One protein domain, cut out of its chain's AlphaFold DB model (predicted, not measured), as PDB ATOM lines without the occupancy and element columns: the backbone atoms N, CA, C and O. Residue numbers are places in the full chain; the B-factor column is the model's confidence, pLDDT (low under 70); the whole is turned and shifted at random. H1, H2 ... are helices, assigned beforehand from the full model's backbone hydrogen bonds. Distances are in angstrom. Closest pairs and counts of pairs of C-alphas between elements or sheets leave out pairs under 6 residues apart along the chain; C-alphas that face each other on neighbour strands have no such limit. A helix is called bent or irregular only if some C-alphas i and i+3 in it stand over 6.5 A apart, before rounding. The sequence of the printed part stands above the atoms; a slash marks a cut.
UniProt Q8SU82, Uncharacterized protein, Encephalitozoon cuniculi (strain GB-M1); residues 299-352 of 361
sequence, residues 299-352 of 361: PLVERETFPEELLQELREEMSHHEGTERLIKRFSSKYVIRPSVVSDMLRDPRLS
ATOM      1  N   PRO A 299     -50.381  54.507  -5.687       64.31
ATOM      2  CA  PRO A 299     -49.676  55.299  -4.692       64.31
ATOM      3  C   PRO A 299     -48.300  55.717  -5.230       64.31
ATOM      4  O   PRO A 299     -47.562  54.913  -5.792       64.31
ATOM      5  N   LEU A 300     -47.932  56.981  -5.009       64.75
ATOM      6  CA  LEU A 300     -46.626  57.532  -5.405       64.75
ATOM      7  C   LEU A 300     -45.455  56.965  -4.581       64.75
ATOM      8  O   LEU A 300     -44.296  57.191  -4.922       64.75
ATOM      9  N   VAL A 301     -45.757  56.262  -3.487       72.62
ATOM     10  CA  VAL A 301     -44.790  55.688  -2.550       72.62
ATOM     11  C   VAL A 301     -44.958  54.173  -2.533       72.62
ATOM     12  O   VAL A 301     -46.083  53.675  -2.457       72.62
ATOM     13  N   GLU A 302     -43.835  53.456  -2.574       72.69
ATOM     14  CA  GLU A 302     -43.816  51.998  -2.461       72.69
ATOM     15  C   GLU A 302     -44.471  51.531  -1.164       72.69
ATOM     16  O   GLU A 302     -44.063  51.916  -0.066       72.69
ATOM     17  N   ARG A 303     -45.483  50.668  -1.291       76.44
ATOM     18  CA  ARG A 303     -46.166  50.092  -0.132       76.44
ATOM     19  C   ARG A 303     -45.279  49.044   0.540       76.44
ATOM     20  O   ARG A 303     -44.787  48.116  -0.107       76.44
ATOM     21  N   GLU A 304     -45.111  49.193   1.852       80.88
ATOM     22  CA  GLU A 304     -44.384  48.246   2.710       80.88
ATOM     23  C   GLU A 304     -45.266  47.085   3.195       80.88
ATOM     24  O   GLU A 304     -44.752  46.060   3.627       80.88
ATOM     25  N   THR A 305     -46.589  47.216   3.084       81.88
ATOM     26  CA  THR A 305     -47.573  46.187   3.450       81.88
ATOM     27  C   THR A 305     -48.397  45.779   2.235       81.88
ATOM     28  O   THR A 305     -48.754  46.625   1.410       81.88
ATOM     29  N   PHE A 306     -48.723  44.488   2.122       81.31
ATOM     30  CA  PHE A 306     -49.544  43.995   1.018       81.31
ATOM     31  C   PHE A 306     -51.018  44.370   1.245       81.31
ATOM     32  O   PHE A 306     -51.576  43.992   2.274       81.31
ATOM     33  N   PRO A 307     -51.667  45.105   0.328       82.56
ATOM     34  CA  PRO A 307     -53.080  45.442   0.462       82.56
ATOM     35  C   PRO A 307     -53.966  44.221   0.170       82.56
ATOM     36  O   PRO A 307     -53.786  43.543  -0.842       82.56
ATOM     37  N   GLU A 308     -54.953  43.962   1.029       80.19
ATOM     38  CA  GLU A 308     -55.852  42.799   0.907       80.19
ATOM     39  C   GLU A 308     -56.683  42.814  -0.388       80.19
ATOM     40  O   GLU A 308     -56.967  41.765  -0.961       80.19
ATOM     41  N   GLU A 309     -56.989  44.004  -0.905       82.44
ATOM     42  CA  GLU A 309     -57.735  44.233  -2.151       82.44
ATOM     43  C   GLU A 309     -57.071  43.578  -3.376       82.44
ATOM     44  O   GLU A 309     -57.753  43.137  -4.298       82.44
ATOM     45  N   LEU A 310     -55.739  43.461  -3.374       82.69
ATOM     46  CA  LEU A 310     -54.964  42.924  -4.499       82.69
ATOM     47  C   LEU A 310     -54.729  41.410  -4.412       82.69
ATOM     48  O   LEU A 310     -54.059  40.834  -5.272       82.69
ATOM     49  N   LEU A 311     -55.276  40.739  -3.392       82.50
ATOM     50  CA  LEU A 311     -55.141  39.289  -3.229       82.50
ATOM     51  C   LEU A 311     -55.805  38.514  -4.367       82.50
ATOM     52  O   LEU A 311     -55.283  37.483  -4.790       82.50
ATOM     53  N   GLN A 312     -56.950  38.990  -4.852       79.75
ATOM     54  CA  GLN A 312     -57.677  38.334  -5.935       79.75
ATOM     55  C   GLN A 312     -56.923  38.462  -7.265       79.75
ATOM     56  O   GLN A 312     -56.710  37.462  -7.947       79.75
ATOM     57  N   GLU A 313     -56.415  39.655  -7.572       82.94
ATOM     58  CA  GLU A 313     -55.634  39.911  -8.787       82.94
ATOM     59  C   GLU A 313     -54.293  39.159  -8.786       82.94
ATOM     60  O   GLU A 313     -53.868  38.638  -9.818       82.94
ATOM     61  N   LEU A 314     -53.644  39.022  -7.621       83.44
ATOM     62  CA  LEU A 314     -52.432  38.209  -7.484       83.44
ATOM     63  C   LEU A 314     -52.711  36.725  -7.772       83.44
ATOM     64  O   LEU A 314     -51.907  36.070  -8.433       83.44
ATOM     65  N   ARG A 315     -53.849  36.187  -7.307       81.88
ATOM     66  CA  ARG A 315     -54.256  34.794  -7.580       81.88
ATOM     67  C   ARG A 315     -54.505  34.553  -9.065       81.88
ATOM     68  O   ARG A 315     -54.084  33.523  -9.585       81.88
ATOM     69  N   GLU A 316     -55.157  35.494  -9.736       82.69
ATOM     70  CA  GLU A 316     -55.417  35.414 -11.175       82.69
ATOM     71  C   GLU A 316     -54.120  35.509 -11.993       82.69
ATOM     72  O   GLU A 316     -53.932  34.739 -12.933       82.69
ATOM     73  N   GLU A 317     -53.170  36.377 -11.635       81.25
ATOM     74  CA  GLU A 317     -51.882  36.441 -12.343       81.25
ATOM     75  C   GLU A 317     -50.994  35.208 -12.071       81.25
ATOM     76  O   GLU A 317     -50.241  34.796 -12.959       81.25
ATOM     77  N   MET A 318     -51.116  34.563 -10.900       78.38
ATOM     78  CA  MET A 318     -50.411  33.308 -10.597       78.38
ATOM     79  C   MET A 318     -50.813  32.153 -11.517       78.38
ATOM     80  O   MET A 318     -49.952  31.358 -11.890       78.38
ATOM     81  N   SER A 319     -52.087  32.049 -11.912       73.12
ATOM     82  CA  SER A 319     -52.543  30.945 -12.769       73.12
ATOM     83  C   SER A 319     -52.058  31.054 -14.219       73.12
ATOM     84  O   SER A 319     -52.138  30.080 -14.961       73.12
ATOM     85  N   HIS A 320     -51.549  32.220 -14.632       71.06
ATOM     86  CA  HIS A 320     -51.171  32.512 -16.019       71.06
ATOM     87  C   HIS A 320     -49.648  32.585 -16.253       71.06
ATOM     88  O   HIS A 320     -49.218  32.845 -17.382       71.06
ATOM     89  N   HIS A 321     -48.804  32.389 -15.230       68.81
ATOM     90  CA  HIS A 321     -47.358  32.627 -15.337       68.81
ATOM     91  C   HIS A 321     -46.471  31.486 -14.814       68.81
ATOM     92  O   HIS A 321     -46.585  31.052 -13.677       68.81
ATOM     93  N   GLU A 322     -45.496  31.078 -15.636       61.16
ATOM     94  CA  GLU A 322     -44.557  29.970 -15.367       61.16
ATOM     95  C   GLU A 322     -43.309  30.374 -14.547       61.16
ATOM     96  O   GLU A 322     -42.371  29.594 -14.408       61.16
ATOM     97  N   GLY A 323     -43.253  31.590 -13.992       78.38
ATOM     98  CA  GLY A 323     -42.070  32.068 -13.267       78.38
ATOM     99  C   GLY A 323     -42.399  32.995 -12.105       78.38
ATOM    100  O   GLY A 323     -42.785  34.145 -12.319       78.38
ATOM    101  N   THR A 324     -42.162  32.519 -10.882       78.31
ATOM    102  CA  THR A 324     -42.424  33.243  -9.626       78.31
ATOM    103  C   THR A 324     -41.655  34.563  -9.541       78.31
ATOM    104  O   THR A 324     -42.241  35.595  -9.236       78.31
ATOM    105  N   GLU A 325     -40.371  34.583  -9.900       80.81
ATOM    106  CA  GLU A 325     -39.552  35.807  -9.861       80.81
ATOM    107  C   GLU A 325     -40.017  36.872 -10.863       80.81
ATOM    108  O   GLU A 325     -40.029  38.070 -10.564       80.81
ATOM    109  N   ARG A 326     -40.434  36.443 -12.063       82.38
ATOM    110  CA  ARG A 326     -40.949  37.355 -13.096       82.38
ATOM    111  C   ARG A 326     -42.302  37.927 -12.692       82.38
ATOM    112  O   ARG A 326     -42.527  39.119 -12.896       82.38
ATOM    113  N   LEU A 327     -43.156  37.102 -12.090       84.06
ATOM    114  CA  LEU A 327     -44.435  37.520 -11.528       84.06
ATOM    115  C   LEU A 327     -44.232  38.541 -10.405       84.06
ATOM    116  O   LEU A 327     -44.795  39.627 -10.482       84.06
ATOM    117  N   ILE A 328     -43.348  38.265  -9.439       85.56
ATOM    118  CA  ILE A 328     -43.036  39.193  -8.341       85.56
ATOM    119  C   ILE A 328     -42.582  40.544  -8.893       85.56
ATOM    120  O   ILE A 328     -43.119  41.576  -8.493       85.56
ATOM    121  N   LYS A 329     -41.633  40.563  -9.838       84.69
ATOM    122  CA  LYS A 329     -41.114  41.811 -10.424       84.69
ATOM    123  C   LYS A 329     -42.178  42.578 -11.214       84.69
ATOM    124  O   LYS A 329     -42.225  43.805 -11.154       84.69
ATOM    125  N   ARG A 330     -43.035  41.878 -11.959       83.75
ATOM    126  CA  ARG A 330     -44.100  42.507 -12.749       83.75
ATOM    127  C   ARG A 330     -45.195  43.078 -11.852       83.75
ATOM    128  O   ARG A 330     -45.575  44.230 -12.036       83.75
ATOM    129  N   PHE A 331     -45.642  42.302 -10.869       85.31
ATOM    130  CA  PHE A 331     -46.704  42.683  -9.944       85.31
ATOM    131  C   PHE A 331     -46.268  43.838  -9.032       85.31
ATOM    132  O   PHE A 331     -46.971  44.839  -8.925       85.31
ATOM    133  N   SER A 332     -45.056  43.758  -8.464       84.62
ATOM    134  CA  SER A 332     -44.454  44.863  -7.693       84.62
ATOM    135  C   SER A 332     -44.375  46.158  -8.496       84.62
ATOM    136  O   SER A 332     -44.748  47.210  -7.986       84.62
ATOM    137  N   SER A 333     -43.956  46.088  -9.762       82.38
ATOM    138  CA  SER A 333     -43.857  47.272 -10.626       82.38
ATOM    139  C   SER A 333     -45.228  47.838 -11.015       82.38
ATOM    140  O   SER A 333     -45.364  49.047 -11.176       82.38
ATOM    141  N   LYS A 334     -46.238  46.974 -11.184       83.44
ATOM    142  CA  LYS A 334     -47.595  47.357 -11.601       83.44
ATOM    143  C   LYS A 334     -48.375  48.045 -10.480       83.44
ATOM    144  O   LYS A 334     -49.099  48.991 -10.765       83.44
ATOM    145  N   TYR A 335     -48.206  47.598  -9.234       82.12
ATOM    146  CA  TYR A 335     -48.949  48.110  -8.071       82.12
ATOM    147  C   TYR A 335     -48.099  48.918  -7.082       82.12
ATOM    148  O   TYR A 335     -48.610  49.360  -6.055       82.12
ATOM    149  N   VAL A 336     -46.816  49.130  -7.393       83.56
ATOM    150  CA  VAL A 336     -45.861  49.893  -6.573       83.56
ATOM    151  C   VAL A 336     -45.753  49.304  -5.154       83.56
ATOM    152  O   VAL A 336     -45.924  49.980  -4.139       83.56
ATOM    153  N   ILE A 337     -45.503  47.995  -5.079       83.62
ATOM    154  CA  ILE A 337     -45.351  47.235  -3.825       83.62
ATOM    155  C   ILE A 337     -43.932  46.689  -3.762       83.62
ATOM    156  O   ILE A 337     -43.418  46.210  -4.774       83.62
ATOM    157  N   ARG A 338     -43.300  46.690  -2.583       85.69
ATOM    158  CA  ARG A 338     -41.962  46.104  -2.446       85.69
ATOM    159  C   ARG A 338     -41.939  44.623  -2.872       85.69
ATOM    160  O   ARG A 338     -42.765  43.841  -2.398       85.69
ATOM    161  N   PRO A 339     -40.964  44.189  -3.696       85.94
ATOM    162  CA  PRO A 339     -40.854  42.796  -4.138       85.94
ATOM    163  C   PRO A 339     -40.761  41.778  -2.994       85.94
ATOM    164  O   PRO A 339     -41.282  40.672  -3.120       85.94
ATOM    165  N   SER A 340     -40.132  42.153  -1.873       85.50
ATOM    166  CA  SER A 340     -40.043  41.312  -0.672       85.50
ATOM    167  C   SER A 340     -41.423  41.000  -0.096       85.50
ATOM    168  O   SER A 340     -41.719  39.851   0.190       85.50
ATOM    169  N   VAL A 341     -42.303  41.998  -0.045       84.25
ATOM    170  CA  VAL A 341     -43.661  41.886   0.500       84.25
ATOM    171  C   VAL A 341     -44.529  40.976  -0.371       84.25
ATOM    172  O   VAL A 341     -45.276  40.148   0.137       84.25
ATOM    173  N   VAL A 342     -44.391  41.071  -1.698       83.00
ATOM    174  CA  VAL A 342     -45.074  40.163  -2.636       83.00
ATOM    175  C   VAL A 342     -44.532  38.734  -2.503       83.00
ATOM    176  O   VAL A 342     -45.305  37.780  -2.506       83.00
ATOM    177  N   SER A 343     -43.213  38.573  -2.345       85.06
ATOM    178  CA  SER A 343     -42.585  37.267  -2.106       85.06
ATOM    179  C   SER A 343     -43.052  36.631  -0.794       85.06
ATOM    180  O   SER A 343     -43.270  35.422  -0.754       85.06
ATOM    181  N   ASP A 344     -43.195  37.418   0.270       85.06
ATOM    182  CA  ASP A 344     -43.640  36.933   1.577       85.06
ATOM    183  C   ASP A 344     -45.105  36.485   1.528       85.06
ATOM    184  O   ASP A 344     -45.437  35.417   2.038       85.06
ATOM    185  N   MET A 345     -45.960  37.216   0.805       83.81
ATOM    186  CA  MET A 345     -47.350  36.809   0.580       83.81
ATOM    187  C   MET A 345     -47.471  35.535  -0.257       83.81
ATOM    188  O   MET A 345     -48.291  34.680   0.052       83.81
ATOM    189  N   LEU A 346     -46.632  35.342  -1.277       79.69
ATOM    190  CA  LEU A 346     -46.614  34.095  -2.056       79.69
ATOM    191  C   LEU A 346     -46.171  32.872  -1.234       79.69
ATOM    192  O   LEU A 346     -46.453  31.739  -1.621       79.69
ATOM    193  N   ARG A 347     -45.478  33.092  -0.110       78.75
ATOM    194  CA  ARG A 347     -45.098  32.050   0.853       78.75
ATOM    195  C   ARG A 347     -46.168  31.809   1.923       78.75
ATOM    196  O   ARG A 347     -46.041  30.838   2.668       78.75
ATOM    197  N   ASP A 348     -47.201  32.650   2.007       78.12
ATOM    198  CA  ASP A 348     -48.280  32.497   2.983       78.12
ATOM    199  C   ASP A 348     -49.181  31.295   2.607       78.12
ATOM    200  O   ASP A 348     -49.767  31.262   1.514       78.12
ATOM    201  N   PRO A 349     -49.349  30.297   3.499       60.66
ATOM    202  CA  PRO A 349     -50.191  29.128   3.249       60.66
ATOM    203  C   PRO A 349     -51.657  29.465   2.926       60.66
ATOM    204  O   PRO A 349     -52.325  28.654   2.278       60.66
ATOM    205  N   ARG A 350     -52.156  30.659   3.281       64.19
ATOM    206  CA  ARG A 350     -53.523  31.128   2.963       64.19
ATOM    207  C   ARG A 350     -53.799  31.292   1.460       64.19
ATOM    208  O   ARG A 350     -54.961  31.336   1.053       64.19
ATOM    209  N   LEU A 351     -52.757  31.394   0.633       62.50
ATOM    210  CA  LEU A 351     -52.858  31.468  -0.830       62.50
ATOM    211  C   LEU A 351     -52.742  30.088  -1.505       62.50
ATOM    212  O   LEU A 351     -53.274  29.898  -2.598       62.50
ATOM    213  N   SER A 352     -52.125  29.108  -0.836       53.31
ATOM    214  CA  SER A 352     -51.892  27.755  -1.371       53.31
ATOM    215  C   SER A 352     -53.127  26.843  -1.355       53.31
ATOM    216  O   SER A 352     -53.230  25.928  -2.170       53.31
TER     217      SER A 352
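Overview. This is residues 299 to 352 of the 361 residues of an uncharacterized protein of Encephalitozoon cuniculi (strain GB-M1) (UniProt Q8SU82). Look for three helices in a small triangle: the longest, H2, has H3 packed steeply across it, with H1 at the third corner; tail 299 to 307 and short H4 lie at opposite ends. The 54 printed residues hold H1, H2, H3, H4 in chain order, all helix, compact, radius of gyration of the C-alphas 10.3 A, spans 28 by 21 by 17 A.

Along the chain. Find H2, residues 324 to 335, from C-alpha 324 at (-42.424, 33.243, -9.626), 16.3 A long. H1, 308 to 318, spans 15.9 A and is irregular: C-alphas 309 and 312 are 7.0 A apart. H3 is 339 to 346, 10.6 A; H4, 349 to 352, ends at (-51.892, 27.755, -1.371).

Arrangement. H2 touches H3 with residues 328 to 332 alone, closest C-alphas Ser 332 and Pro 339, 5.5 A; a steep tilt of 65 degrees, opposite ways. The hairpin H1 and H2 only just touches, 3 pairs of C-alphas within 8 A, closest Met 318 and Leu 327, 7.4 A. H1 has 5 of 7 O i to N i+4 pairs within hydrogen-bond range; H2 and H3 have every one.

Size, cuts and confidence. The printed part has no cut; pLDDT is under 70 at 299 to 300, 321 to 322 and 349 to 352.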